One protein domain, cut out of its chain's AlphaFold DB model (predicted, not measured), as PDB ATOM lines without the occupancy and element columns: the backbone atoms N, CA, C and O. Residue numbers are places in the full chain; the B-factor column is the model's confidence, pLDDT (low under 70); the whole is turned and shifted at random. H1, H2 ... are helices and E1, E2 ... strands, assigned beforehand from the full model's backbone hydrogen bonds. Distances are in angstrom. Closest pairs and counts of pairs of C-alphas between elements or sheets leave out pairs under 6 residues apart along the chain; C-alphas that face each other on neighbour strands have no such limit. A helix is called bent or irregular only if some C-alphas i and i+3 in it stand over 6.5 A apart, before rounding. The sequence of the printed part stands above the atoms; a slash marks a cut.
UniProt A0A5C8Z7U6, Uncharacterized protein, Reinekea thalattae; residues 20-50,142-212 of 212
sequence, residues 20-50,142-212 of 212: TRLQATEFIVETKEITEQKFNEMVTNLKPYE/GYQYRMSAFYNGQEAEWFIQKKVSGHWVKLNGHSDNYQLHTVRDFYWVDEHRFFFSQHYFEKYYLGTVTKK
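What this domain is: This is residues 20 to 50 and 142 to 212 of the 212 residues of an uncharacterized protein of Reinekea thalattae (UniProt A0A5C8Z7U6). A strongly twisted antiparallel sheet of four strands, E1 E7 E6 E5, and an antiparallel sheet of three, E2 E3 E4, make a sandwich that is only partly face to face. Helix H1 covers the face of the larger sheet turned away from the smaller one, and the short helix H2 sits between E3 and E6 near one end of the gap. The printed part has 102 residues, with two named helices and seven named strands in the order E1 H1 E2 E3 E4 H2 E5 E6 E7; the class is mixed, helices and strands. The whole is compact, with a radius of gyration of the C-alphas of 13.7 A and spans of 41 by 33 by 26 A.

How they stand to each other: The larger sheet runs E1, residues 27 to 34; E7, residues 204 to 211; E6, residues 193 to 198; and E5, residues 183 to 188. E5 E6 E7 form a meander, each strand the antiparallel neighbour of the one before. Within hydrogen-bond range are N 30 and O 208 of E1 and E7, 2.9 A; N 207 and O 194 of E7 and E6, 2.8 A; and N 195 and O 187 of E6 and E5, 2.9 A. H1, residues 36 to 44, is on this sheet at a height of 9.5 A, over E7 and, only just, over E6 with 3 of its C-alphas; it runs slantwise to the strands, at 54 degrees to E7 on the local plane. The closest C-alphas of H1 and E7 are those of Glu 36 and Tyr 204, 6.3 A apart. On the opposite face from H1 is H2, residues 178 to 182, at a height of 7.1 A and over none of the strands. H2 is irregular: C-alphas 179 and 182 are 7.1 A apart. The second sheet is the meander E2, residues 145 to 151, E3, residues 156 to 164, and E4, residues 167 to 170. N 148 and O 159 of E2 and E3 are 2.9 A apart, and N 162 and O 169 of E3 and E4 2.8 A. The two sheets form a sandwich, face to face, their best planes 25 degrees apart. The closest C-alphas of E3 and H2 are those of Trp 158 and His 181, 5.6 A. In H1 every O i to N i+4 pair is within hydrogen-bond range; in H2 0 of 1 is, and 1 of 2 O i to N i+3 pairs.

Where its parts are: E1 begins at C-alpha 27 (205.035, 239.175, 206.635) and is 22.4 A long; E7 is 23.3 A and ends at C-alpha 211 (204.633, 242.342, 209.667). E3 is 24.7 A, E2 20.5 A, E6 17.0 A and H1 12.3 A.

The domain as a whole: Residues 51 to 141 are not printed, and C-alphas 50 and 142 are 10.1 A apart across the cut. Of the links printed whole, none is long. The mean pLDDT of the printed part is 87.7; residues 20 to 25 and 173 to 177 are under 70.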
ATOM      1  N   THR A  20     205.189 222.825 209.167       45.94
ATOM      2  CA  THR A  20     205.555 223.477 207.909       45.94
ATOM      3  C   THR A  20     204.495 224.428 207.344       45.94
ATOM      4  O   THR A  20     204.780 225.126 206.378       45.94
ATOM      5  N   ARG A  21     203.297 224.541 207.944       44.03
ATOM      6  CA  ARG A  21     202.310 225.593 207.592       44.03
ATOM      7  C   ARG A  21     202.322 226.821 208.511       44.03
ATOM      8  O   ARG A  21     201.420 227.655 208.426       44.03
ATOM      9  N   LEU A  22     203.319 226.959 209.383       46.03
ATOM     10  CA  LEU A  22     203.438 228.123 210.258       46.03
ATOM     11  C   LEU A  22     204.067 229.328 209.528       46.03
ATOM     12  O   LEU A  22     205.249 229.353 209.208       46.03
ATOM     13  N   GLN A  23     203.249 230.375 209.382       52.34
ATOM     14  CA  GLN A  23     203.642 231.779 209.577       52.34
ATOM     15  C   GLN A  23     204.323 232.570 208.439       52.34
ATOM     16  O   GLN A  23     204.731 233.707 208.672       52.34
ATOM     17  N   ALA A  24     204.363 232.070 207.197       55.91
ATOM     18  CA  ALA A  24     204.764 232.890 206.035       55.91
ATOM     19  C   ALA A  24     203.796 234.063 205.773       55.91
ATOM     20  O   ALA A  24     204.179 235.128 205.302       55.91
ATOM     21  N   THR A  25     202.514 233.866 206.088       61.56
ATOM     22  CA  THR A  25     201.424 234.771 205.706       61.56
ATOM     23  C   THR A  25     201.377 236.076 206.500       61.56
ATOM     24  O   THR A  25     200.648 236.975 206.083       61.56
ATOM     25  N   GLU A  26     202.133 236.197 207.597       78.12
ATOM     26  CA  GLU A  26     202.166 237.375 208.479       78.12
ATOM     27  C   GLU A  26     203.168 238.449 208.047       78.12
ATOM     28  O   GLU A  26     203.166 239.519 208.639       78.12
ATOM     29  N   PHE A  27     204.028 238.202 207.061       84.50
ATOM     30  CA  PHE A  27     205.035 239.175 206.635       84.50
ATOM     31  C   PHE A  27     204.819 239.581 205.179       84.50
ATOM     32  O   PHE A  27     204.263 238.819 204.387       84.50
ATOM     33  N   ILE A  28     205.233 240.800 204.838       86.69
ATOM     34  CA  ILE A  28     205.254 241.315 203.468       86.69
ATOM     35  C   ILE A  28     206.613 241.915 203.152       86.69
ATOM     36  O   ILE A  28     207.302 242.442 204.027       86.69
ATOM     37  N   VAL A  29     206.975 241.824 201.877       90.62
ATOM     38  CA  VAL A  29     208.149 242.477 201.311       90.62
ATOM     39  C   VAL A  29     207.666 243.625 200.441       90.62
ATOM     40  O   VAL A  29     207.091 243.405 199.375       90.62
ATOM     41  N   GLU A  30     207.915 244.846 200.889       91.31
ATOM     42  CA  GLU A  30     207.581 246.064 200.158       91.31
ATOM     43  C   GLU A  30     208.832 246.617 199.487       91.31
ATOM     44  O   GLU A  30     209.916 246.598 200.070       91.31
ATOM     45  N   THR A  31     208.692 247.122 198.263       92.50
ATOM     46  CA  THR A  31     209.788 247.739 197.511       92.50
ATOM     47  C   THR A  31     209.369 249.105 196.984       92.50
ATOM     48  O   THR A  31     208.231 249.327 196.571       92.50
ATOM     49  N   LYS A  32     210.308 250.048 197.008       94.56
ATOM     50  CA  LYS A  32     210.149 251.396 196.471       94.56
ATOM     51  C   LYS A  32     211.354 251.728 195.606       94.56
ATOM     52  O   LYS A  32     212.487 251.600 196.058       94.56
ATOM     53  N   GLU A  33     211.101 252.171 194.381       96.19
ATOM     54  CA  GLU A  33     212.161 252.610 193.471       96.19
ATOM     55  C   GLU A  33     212.916 253.820 194.056       96.19
ATOM     56  O   GLU A  33     212.319 254.713 194.671       96.19
ATOM     57  N   ILE A  34     214.237 253.830 193.891       97.81
ATOM     58  CA  ILE A  34     215.149 254.906 194.292       97.81
ATOM     59  C   ILE A  34     216.036 255.299 193.108       97.81
ATOM     60  O   ILE A  34     216.146 254.572 192.126       97.81
ATOM     61  N   THR A  35     216.680 256.462 193.192       98.00
ATOM     62  CA  THR A  35     217.633 256.894 192.164       98.00
ATOM     63  C   THR A  35     218.956 256.138 192.283       98.00
ATOM     64  O   THR A  35     219.344 255.719 193.375       98.00
ATOM     65  N   GLU A  36     219.699 256.049 191.180       97.56
ATOM     66  CA  GLU A  36     221.075 255.536 191.171       97.56
ATOM     67  C   GLU A  36     221.972 256.285 192.166       97.56
ATOM     68  O   GLU A  36     222.694 255.668 192.945       97.56
ATOM     69  N   GLN A  37     221.881 257.622 192.203       98.12
ATOM     70  CA  GLN A  37     222.629 258.429 193.169       98.12
ATOM     71  C   GLN A  37     222.353 257.956 194.601       98.12
ATOM     72  O   GLN A  37     223.286 257.769 195.382       98.12
ATOM     73  N   LYS A  38     221.079 257.718 194.943       98.12
ATOM     74  CA  LYS A  38     220.717 257.258 196.280       98.12
ATOM     75  C   LYS A  38     221.252 255.856 196.563       98.12
ATOM     76  O   LYS A  38     221.712 255.607 197.675       98.12
ATOM     77  N   PHE A  39     221.204 254.964 195.577       98.06
ATOM     78  CA  PHE A  39     221.775 253.624 195.674       98.06
ATOM     79  C   PHE A  39     223.281 253.686 195.971       98.06
ATOM     80  O   PHE A  39     223.738 253.108 196.953       98.06
ATOM     81  N   ASN A  40     224.035 254.477 195.206       97.88
ATOM     82  CA  ASN A  40     225.483 254.635 195.377       97.88
ATOM     83  C   ASN A  40     225.854 255.273 196.729       97.88
ATOM     84  O   ASN A  40     226.806 254.842 197.387       97.88
ATOM     85  N   GLU A  41     225.076 256.256 197.194       98.19
ATOM     86  CA  GLU A  41     225.209 256.802 198.551       98.19
ATOM     87  C   GLU A  41     224.999 255.721 199.621       98.19
ATOM     88  O   GLU A  41     225.712 255.697 200.623       98.19
ATOM     89  N   MET A  42     224.025 254.825 199.438       98.00
ATOM     90  CA  MET A  42     223.754 253.739 200.382       98.00
ATOM     91  C   MET A  42     224.857 252.681 200.388       98.00
ATOM     92  O   MET A  42     225.270 252.286 201.474       98.00
ATOM     93  N   VAL A  43     225.381 252.286 199.219       97.25
ATOM     94  CA  VAL A  43     226.550 251.392 199.114       97.25
ATOM     95  C   VAL A  43     227.739 251.980 199.876       97.25
ATOM     96  O   VAL A  43     228.351 251.297 200.691       97.25
ATOM     97  N   THR A  44     228.024 253.270 199.675       97.31
ATOM     98  CA  THR A  44     229.162 253.957 200.315       97.31
ATOM     99  C   THR A  44     229.031 254.022 201.840       97.31
ATOM    100  O   THR A  44     230.028 253.972 202.554       97.31
ATOM    101  N   ASN A  45     227.803 254.133 202.353       96.62
ATOM    102  CA  ASN A  45     227.521 254.243 203.787       96.62
ATOM    103  C   ASN A  45     227.158 252.900 204.445       96.62
ATOM    104  O   ASN A  45     226.766 252.881 205.619       96.62
ATOM    105  N   LEU A  46     227.241 251.791 203.705       96.06
ATOM    106  CA  LEU A  46     226.870 250.478 204.206       96.06
ATOM    107  C   LEU A  46     227.825 250.059 205.324       96.06
ATOM    108  O   LEU A  46     229.044 250.047 205.156       96.06
ATOM    109  N   LYS A  47     227.266 249.692 206.477       93.19
ATOM    110  CA  LYS A  47     228.065 249.119 207.557       93.19
ATOM    111  C   LYS A  47     228.327 247.650 207.232       93.19
ATOM    112  O   LYS A  47     227.353 246.913 207.073       93.19
ATOM    113  N   PRO A  48     229.592 247.213 207.149       91.31
ATOM    114  CA  PRO A  48     229.881 245.805 206.955       91.31
ATOM    115  C   PRO A  48     229.413 245.019 208.178       91.31
ATOM    116  O   PRO A  48     229.467 245.497 209.314       91.31
ATOM    117  N   TYR A  49     228.971 243.800 207.928       93.88
ATOM    118  CA  TYR A  49     228.693 242.806 208.947       93.88
ATOM    119  C   TYR A  49     229.069 241.440 208.378       93.88
ATOM    120  O   TYR A  49     229.136 241.257 207.159       93.88
ATOM    121  N   GLU A  50     229.376 240.508 209.266       93.75
ATOM    122  CA  GLU A  50     229.873 239.196 208.868       93.75
ATOM    123  C   GLU A  50     228.736 238.350 208.289       93.75
ATOM    124  O   GLU A  50     227.617 238.335 208.805       93.75
ATOM    125  N   GLY A 142     221.207 240.178 211.925       95.69
ATOM    126  CA  GLY A 142     220.718 239.350 213.030       95.69
ATOM    127  C   GLY A 142     220.269 237.951 212.603       95.69
ATOM    128  O   GLY A 142     219.696 237.218 213.418       95.69
ATOM    129  N   TYR A 143     220.509 237.573 211.344       95.25
ATOM    130  CA  TYR A 143     220.242 236.249 210.783       95.25
ATOM    131  C   TYR A 143     218.779 235.785 210.889       95.25
ATOM    132  O   TYR A 143     218.516 234.577 210.887       95.25
ATOM    133  N   GLN A 144     217.812 236.705 211.004       95.44
ATOM    134  CA  GLN A 144     216.387 236.348 210.979       95.44
ATOM    135  C   GLN A 144     215.822 236.344 209.564       95.44
ATOM    136  O   GLN A 144     214.776 235.729 209.342       95.44
ATOM    137  N   TYR A 145     216.507 236.981 208.614       95.94
ATOM    138  CA  TYR A 145     216.145 236.993 207.207       95.94
ATOM    139  C   TYR A 145     217.346 236.655 206.332       95.94
ATOM    140  O   TYR A 145     218.503 236.790 206.734       95.94
ATOM    141  N   ARG A 146     217.067 236.202 205.114       95.75
ATOM    142  CA  ARG A 146     218.084 236.067 204.072       95.75
ATOM    143  C   ARG A 146     217.475 236.232 202.694       95.75
ATOM    144  O   ARG A 146     216.318 235.877 202.486       95.75
ATOM    145  N   MET A 147     218.270 236.749 201.774       95.25
ATOM    146  CA  MET A 147     218.024 236.655 200.344       95.25
ATOM    147  C   MET A 147     218.609 235.342 199.834       95.25
ATOM    148  O   MET A 147     219.667 234.917 200.302       95.25
ATOM    149  N   SER A 148     217.925 234.707 198.894       94.44
ATOM    150  CA  SER A 148     218.393 233.503 198.221       94.44
ATOM    151  C   SER A 148     217.939 233.505 196.766       94.44
ATOM    152  O   SER A 148     217.080 234.305 196.375       94.44
ATOM    153  N   ALA A 149     218.523 232.611 195.975       92.75
ATOM    154  CA  ALA A 149     218.143 232.409 194.591       92.75
ATOM    155  C   ALA A 149     218.362 230.963 194.136       92.75
ATOM    156  O   ALA A 149     219.114 230.213 194.765       92.75
ATOM    157  N   PHE A 150     217.716 230.594 193.035       91.56
ATOM    158  CA  PHE A 150     218.053 229.417 192.235       91.56
ATOM    159  C   PHE A 150     217.669 229.655 190.772       91.56
ATOM    160  O   PHE A 150     216.794 230.469 190.478       91.56
ATOM    161  N   TYR A 151     218.318 228.945 189.861       92.38
ATOM    162  CA  TYR A 151     218.008 228.925 188.439       92.38
ATOM    163  C   TYR A 151     217.266 227.640 188.075       92.38
ATOM    164  O   TYR A 151     217.725 226.551 188.402       92.38
ATOM    165  N   ASN A 152     216.124 227.736 187.395       89.38
ATOM    166  CA  ASN A 152     215.288 226.571 187.071       89.38
ATOM    167  C   ASN A 152     215.483 226.021 185.643       89.38
ATOM    168  O   ASN A 152     214.634 225.263 185.182       89.38
ATOM    169  N   GLY A 153     216.531 226.451 184.931       89.00
ATOM    170  CA  GLY A 153     216.768 226.091 183.523       89.00
ATOM    171  C   GLY A 153     216.163 227.066 182.510       89.00
ATOM    172  O   GLY A 153     216.491 227.024 181.328       89.00
ATOM    173  N   GLN A 154     215.303 227.983 182.959       88.56
ATOM    174  CA  GLN A 154     214.727 229.039 182.126       88.56
ATOM    175  C   GLN A 154     215.023 230.424 182.701       88.56
ATOM    176  O   GLN A 154     215.470 231.317 181.983       88.56
ATOM    177  N   GLU A 155     214.808 230.603 184.001       86.56
ATOM    178  CA  GLU A 155     214.954 231.877 184.692       86.56
ATOM    179  C   GLU A 155     215.517 231.704 186.104       86.56
ATOM    180  O   GLU A 155     215.424 230.641 186.723       86.56
ATOM    181  N   ALA A 156     216.144 232.768 186.603       87.75
ATOM    182  CA  ALA A 156     216.580 232.840 187.987       87.75
ATOM    183  C   ALA A 156     215.427 233.361 188.843       87.75
ATOM    184  O   ALA A 156     214.858 234.412 188.552       87.75
ATOM    185  N   GLU A 157     215.111 232.657 189.923       86.94
ATOM    186  CA  GLU A 157     214.165 233.125 190.923       86.94
ATOM    187  C   GLU A 157     214.918 233.575 192.171       86.94
ATOM    188  O   GLU A 157     215.693 232.828 192.760       86.94
ATOM    189  N   TRP A 158     214.636 234.798 192.593       91.19
ATOM    190  CA  TRP A 158     215.250 235.493 193.716       91.19
ATOM    191  C   TRP A 158     214.162 235.808 194.746       91.19
ATOM    192  O   TRP A 158     213.088 236.312 194.406       91.19
ATOM    193  N   PHE A 159     214.406 235.514 196.020       92.12
ATOM    194  CA  PHE A 159     213.399 235.683 197.067       92.12
ATOM    195  C   PHE A 159     214.014 235.834 198.454       92.12
ATOM    196  O   PHE A 159     215.137 235.415 198.728       92.12
ATOM    197  N   ILE A 160     213.224 236.410 199.355       93.69
ATOM    198  CA  ILE A 160     213.562 236.594 200.758       93.69
ATOM    199  C   ILE A 160     212.907 235.486 201.573       93.69
ATOM    200  O   ILE A 160     211.753 235.110 201.355       93.69
ATOM    201  N   GLN A 161     213.639 234.976 202.553       93.56
ATOM    202  CA  GLN A 161     213.150 234.030 203.544       93.56
ATOM    203  C   GLN A 161     213.290 234.605 204.947       93.56
ATOM    204  O   GLN A 161     214.192 235.395 205.225       93.56
ATOM    205  N   LYS A 162     212.424 234.146 205.849       93.75
ATOM    206  CA  LYS A 162     212.490 234.391 207.288       93.75
ATOM    207  C   LYS A 162     212.775 233.097 208.034       93.75
ATOM    208  O   LYS A 162     212.212 232.056 207.700       93.75
ATOM    209  N   LYS A 163     213.578 233.173 209.091       92.56
ATOM    210  CA  LYS A 163     213.757 232.078 210.043       92.56
ATOM    211  C   LYS A 163     212.572 232.024 211.013       92.56
ATOM    212  O   LYS A 163     212.330 232.968 211.763       92.56
ATOM    213  N   VAL A 164     211.831 230.919 211.008       89.38
ATOM    214  CA  VAL A 164     210.682 230.645 211.883       89.38
ATOM    215  C   VAL A 164     210.894 229.283 212.534       89.38
ATOM    216  O   VAL A 164     211.000 228.271 211.848       89.38
ATOM    217  N   SER A 165     211.003 229.255 213.864       87.56
ATOM    218  CA  SER A 165     211.230 228.020 214.636       87.56
ATOM    219  C   SER A 165     212.405 227.173 214.123       87.56
ATOM    220  O   SER A 165     212.341 225.950 214.115       87.56
ATOM    221  N   GLY A 166     213.478 227.826 213.664       84.75
ATOM    222  CA  GLY A 166     214.668 227.159 213.121       84.75
ATOM    223  C   GLY A 166     214.617 226.846 211.622       84.75
ATOM    224  O   GLY A 166     215.661 226.544 211.053       84.75
ATOM    225  N   HIS A 167     213.465 226.996 210.968       85.06
ATOM    226  CA  HIS A 167     213.279 226.709 209.544       85.06
ATOM    227  C   HIS A 167     213.191 227.988 208.710       85.06
ATOM    228  O   HIS A 167     212.698 229.012 209.180       85.06
ATOM    229  N   TRP A 168     213.649 227.932 207.460       89.62
ATOM    230  CA  TRP A 168     213.554 229.051 206.525       89.62
ATOM    231  C   TRP A 168     212.248 228.995 205.743       89.62
ATOM    232  O   TRP A 168     211.934 227.995 205.106       89.62
ATOM    233  N   VAL A 169     211.492 230.087 205.790       89.25
ATOM    234  CA  VAL A 169     210.178 230.214 205.165       89.25
ATOM    235  C   VAL A 169     210.214 231.369 204.172       89.25
ATOM    236  O   VAL A 169     210.540 232.494 204.546       89.25
ATOM    237  N   LYS A 170     209.894 231.097 202.905       89.00
ATOM    238  CA  LYS A 170     209.856 232.093 201.823       89.00
ATOM    239  C   LYS A 170     208.752 233.128 202.077       89.00
ATOM    240  O   LYS A 170     207.629 232.754 202.405       89.00
ATOM    241  N   LEU A 171     209.086 234.414 201.955       88.12
ATOM    242  CA  LEU A 171     208.187 235.541 202.243       88.12
ATOM    243  C   LEU A 171     207.489 236.102 201.005       88.12
ATOM    244  O   LEU A 171     206.402 236.659 201.114       88.12
ATOM    245  N   ASN A 172     208.118 235.987 199.842       78.88
ATOM    246  CA  ASN A 172     207.594 236.483 198.578       78.88
ATOM    247  C   ASN A 172     207.697 235.387 197.516       78.88
ATOM    248  O   ASN A 172     208.735 234.735 197.399       78.88
ATOM    249  N   GLY A 173     206.625 235.177 196.753       60.19
ATOM    250  CA  GLY A 173     206.643 234.356 195.546       60.19
ATOM    251  C   GLY A 173     206.916 235.171 194.283       60.19
ATOM    252  O   GLY A 173     206.851 236.403 194.288       60.19
ATOM    253  N   HIS A 174     207.147 234.461 193.178       52.66
ATOM    254  CA  HIS A 174     207.243 235.010 191.823       52.66
ATOM    255  C   HIS A 174     206.069 235.962 191.476       52.66
ATOM    256  O   HIS A 174     206.262 236.971 190.808       52.66
ATOM    257  N   SER A 175     204.861 235.730 192.001       53.25
ATOM    258  CA  SER A 175     203.685 236.588 191.768       53.25
ATOM    259  C   SER A 175     203.613 237.864 192.613       53.25
ATOM    260  O   SER A 175     202.835 238.759 192.281       53.25
ATOM    261  N   ASP A 176     204.373 237.954 193.708       58.81
ATOM    262  CA  ASP A 176     204.082 238.914 194.784       58.81
ATOM    263  C   ASP A 176     204.983 240.153 194.738       58.81
ATOM    264  O   ASP A 176     204.620 241.212 195.248       58.81
ATOM    265  N   ASN A 177     206.164 240.034 194.124       63.69
ATOM    266  CA  ASN A 177     207.127 241.127 193.997       63.69
ATOM    267  C   ASN A 177     207.963 240.951 192.721       63.69
ATOM    268  O   ASN A 177     209.090 240.452 192.758       63.69
ATOM    269  N   TYR A 178     207.400 241.357 191.577       70.00
ATOM    270  CA  TYR A 178     208.068 241.295 190.266       70.00
ATOM    271  C   TYR A 178     209.430 242.001 190.249       70.00
ATOM    272  O   TYR A 178     210.303 241.670 189.448       70.00
ATOM    273  N   GLN A 179     209.644 242.963 191.148       78.81
ATOM    274  CA  GLN A 179     210.900 243.690 191.237       78.81
ATOM    275  C   GLN A 179     212.059 242.785 191.681       78.81
ATOM    276  O   GLN A 179     213.199 243.030 191.295       78.81
ATOM    277  N   LEU A 180     211.803 241.710 192.427       82.88
ATOM    278  CA  LEU A 180     212.867 240.809 192.867       82.88
ATOM    279  C   LEU A 180     213.299 239.794 191.807       82.88
ATOM    280  O   LEU A 180     214.267 239.104 192.043       82.88
ATOM    281  N   HIS A 181     212.689 239.715 190.626       80.00
ATOM    282  CA  HIS A 181     212.992 238.642 189.662       80.00
ATOM    283  C   HIS A 181     214.384 238.702 189.035       80.00
ATOM    284  O   HIS A 181     214.896 237.702 188.554       80.00
ATOM    285  N   THR A 182     214.996 239.883 188.988       84.38
ATOM    286  CA  THR A 182     216.217 240.112 188.200       84.38
ATOM    287  C   THR A 182     217.264 240.863 189.007       84.38
ATOM    288  O   THR A 182     217.897 241.792 188.509       84.38
ATOM    289  N   VAL A 183     217.420 240.493 190.278       91.56
ATOM    290  CA  VAL A 183     218.384 241.117 191.191       91.56
ATOM    291  C   VAL A 183     219.812 240.905 190.682       91.56
ATOM    292  O   VAL A 183     220.186 239.799 190.301       91.56
ATOM    293  N   ARG A 184     220.604 241.982 190.668       92.00
ATOM    294  CA  ARG A 184     222.038 241.957 190.349       92.00
ATOM    295  C   ARG A 184     222.876 242.156 191.607       92.00
ATOM    296  O   ARG A 184     223.655 241.283 191.966       92.00
ATOM    297  N   ASP A 185     222.671 243.282 192.284       94.88
ATOM    298  CA  ASP A 185     223.341 243.620 193.540       94.88
ATOM    299  C   ASP A 185     222.309 243.638 194.670       94.88
ATOM    300  O   ASP A 185     221.220 244.178 194.477       94.88
ATOM    301  N   PHE A 186     222.638 243.095 195.844       96.06
ATOM    302  CA  PHE A 186     221.739 243.055 197.001       96.06
ATOM    303  C   PHE A 186     222.496 243.317 198.304       96.06
ATOM    304  O   PHE A 186     223.538 242.711 198.553       96.06
ATOM    305  N   TYR A 187     221.932 244.169 199.165       97.25
ATOM    306  CA  TYR A 187     222.522 244.514 200.456       97.25
ATOM    307  C   TYR A 187     221.457 244.711 201.534       97.25
ATOM    308  O   TYR A 187     220.499 245.462 201.336       97.25
ATOM    309  N   TRP A 188     221.663 244.130 202.717       97.69
ATOM    310  CA  TRP A 188     220.899 244.508 203.907       97.69
ATOM    311  C   TRP A 188     221.455 245.792 204.524       97.69
ATOM    312  O   TRP A 188     222.647 245.901 204.790       97.69
ATOM    313  N   VAL A 189     220.576 246.754 204.798       96.75
ATOM    314  CA  VAL A 189     220.885 247.969 205.574       96.75
ATOM    315  C   VAL A 189     220.864 247.660 207.068       96.75
ATOM    316  O   VAL A 189     221.690 248.153 207.832       96.75
ATOM    317  N   ASP A 190     219.868 246.883 207.480       96.69
ATOM    318  CA  ASP A 190     219.672 246.373 208.829       96.69
ATOM    319  C   ASP A 190     218.805 245.109 208.767       96.69
ATOM    320  O   ASP A 190     218.638 244.514 207.706       96.69
ATOM    321  N   GLU A 191     218.248 244.691 209.902       96.25
ATOM    322  CA  GLU A 191     217.471 243.460 209.993       96.25
ATOM    323  C   GLU A 191     216.226 243.420 209.100       96.25
ATOM    324  O   GLU A 191     215.810 242.344 208.694       96.25
ATOM    325  N   HIS A 192     215.613 244.565 208.806       96.50
ATOM    326  CA  HIS A 192     214.340 244.617 208.085       96.50
ATOM    327  C   HIS A 192     214.428 245.395 206.779       96.50
ATOM    328  O   HIS A 192     213.518 245.298 205.960       96.50
ATOM    329  N   ARG A 193     215.485 246.179 206.567       97.31
ATOM    330  CA  ARG A 193     215.650 247.019 205.379       97.31
ATOM    331  C   ARG A 193     216.795 246.524 204.517       97.31
ATOM    332  O   ARG A 193     217.863 246.190 205.020       97.31
ATOM    333  N   PHE A 194     216.590 246.569 203.213       97.31
ATOM    334  CA  PHE A 194     217.573 246.175 202.211       97.31
ATOM    335  C   PHE A 194     217.461 247.084 200.990       97.31
ATOM    336  O   PHE A 194     216.496 247.830 200.851       97.31
ATOM    337  N   PHE A 195     218.441 247.046 200.103       97.44
ATOM    338  CA  PHE A 195     218.366 247.708 198.808       97.44
ATOM    339  C   PHE A 195     219.053 246.850 197.752       97.44
ATOM    340  O   PHE A 195     219.935 246.048 198.067       97.44
ATOM    341  N   PHE A 196     218.604 246.983 196.509       96.75
ATOM    342  CA  PHE A 196     219.076 246.148 195.409       96.75
ATOM    343  C   PHE A 196     218.955 246.850 194.055       96.75
ATOM    344  O   PHE A 196     218.222 247.833 193.911       96.75
ATOM    345  N   SER A 197     219.693 246.341 193.075       95.75
ATOM    346  CA  SER A 197     219.662 246.767 191.673       95.75
ATOM    347  C   SER A 197     219.126 245.641 190.784       95.75
ATOM    348  O   SER A 197     219.225 244.462 191.136       95.75
ATOM    349  N   GLN A 198     218.547 245.985 189.632       92.69
ATOM    350  CA  GLN A 198     218.096 245.010 188.635       92.69
ATOM    351  C   GLN A 198     219.037 244.911 187.429       92.69
ATOM    352  O   GLN A 198     219.569 245.918 186.965       92.69
ATOM    353  N   HIS A 199     219.167 243.707 186.868       82.06
ATOM    354  CA  HIS A 199     220.050 243.421 185.736       82.06
ATOM    355  C   HIS A 199     219.585 244.060 184.412       82.06
ATOM    356  O   HIS A 199     220.415 244.564 183.663       82.06
ATOM    357  N   TYR A 200     218.284 244.045 184.094       79.62
ATOM    358  CA  TYR A 200     217.802 244.406 182.744       79.62
ATOM    359  C   TYR A 200     217.347 245.856 182.570       79.62
ATOM    360  O   TYR A 200     217.348 246.360 181.451       79.62
ATOM    361  N   PHE A 201     216.922 246.515 183.646       80.50
ATOM    362  CA  PHE A 201     216.235 247.809 183.557       80.50
ATOM    363  C   PHE A 201     217.018 248.971 184.168       80.50
ATOM    364  O   PHE A 201     216.492 250.079 184.195       80.50
ATOM    365  N   GLU A 202     218.225 248.721 184.688       87.19
ATOM    366  CA  GLU A 202     219.029 249.718 185.418       87.19
ATOM    367  C   GLU A 202     218.219 250.435 186.514       87.19
ATOM    368  O   GLU A 202     218.320 251.641 186.728       87.19
ATOM    369  N   LYS A 203     217.367 249.670 187.205       95.06
ATOM    370  CA  LYS A 203     216.514 250.165 188.287       95.06
ATOM    371  C   LYS A 203     217.081 249.804 189.645       95.06
ATOM    372  O   LYS A 203     217.689 248.747 189.817       95.06
ATOM    373  N   TYR A 204     216.804 250.666 190.614       96.50
ATOM    374  CA  TYR A 204     217.294 250.561 191.980       96.50
ATOM    375  C   TYR A 204     216.121 250.632 192.944       96.50
ATOM    376  O   TYR A 204     215.198 251.425 192.754       96.50
ATOM    377  N   TYR A 205     216.156 249.827 193.998       96.56
ATOM    378  CA  TYR A 205     215.049 249.701 194.933       96.56
ATOM    379  C   TYR A 205     215.535 249.736 196.374       96.56
ATOM    380  O   TYR A 205     216.555 249.144 196.714       96.56
ATOM    381  N   LEU A 206     214.753 250.388 197.229       97.19
ATOM    382  CA  LEU A 206     214.778 250.210 198.673       97.19
ATOM    383  C   LEU A 206     213.649 249.251 199.051       97.19
ATOM    384  O   LEU A 206     212.495 249.474 198.686       97.19
ATOM    385  N   GLY A 207     213.984 248.205 199.789       95.25
ATOM    386  CA  GLY A 207     213.050 247.211 200.282       95.25
ATOM    387  C   GLY A 207     212.900 247.235 201.798       95.25
ATOM    388  O   GLY A 207     213.791 247.669 202.536       95.25
ATOM    389  N   THR A 208     211.749 246.786 202.285       95.12
ATOM    390  CA  THR A 208     211.497 246.576 203.714       95.12
ATOM    391  C   THR A 208     210.663 245.319 203.924       95.12
ATOM    392  O   THR A 208     209.718 245.058 203.182       95.12
ATOM    393  N   VAL A 209     211.018 244.539 204.942       93.44
ATOM    394  CA  VAL A 209     210.219 243.422 205.442       93.44
ATOM    395  C   VAL A 209     209.414 243.903 206.644       93.44
ATOM    396  O   VAL A 209     209.988 244.290 207.664       93.44
ATOM    397  N   THR A 210     208.090 243.876 206.545       89.75
ATOM    398  CA  THR A 210     207.183 244.287 207.626       89.75
ATOM    399  C   THR A 210     206.235 243.156 207.998       89.75
ATOM    400  O   THR A 210     205.989 242.232 207.222       89.75
ATOM    401  N   LYS A 211     205.732 243.200 209.233       86.00
ATOM    402  CA  LYS A 211     204.633 242.342 209.667       86.00
ATOM    403  C   LYS A 211     203.314 242.969 209.193       86.00
ATOM    404  O   LYS A 211     203.162 244.181 209.333       86.00
ATOM    405  N   LYS A 212     202.411 242.161 208.635       76.88
ATOM    406  CA  LYS A 212     201.034 242.547 208.291       76.88
ATOM    407  C   LYS A 212     200.241 242.974 209.520       76.88
ATOM    408  O   LYS A 212     200.483 242.405 210.611       76.88
TER     409      LYS A 212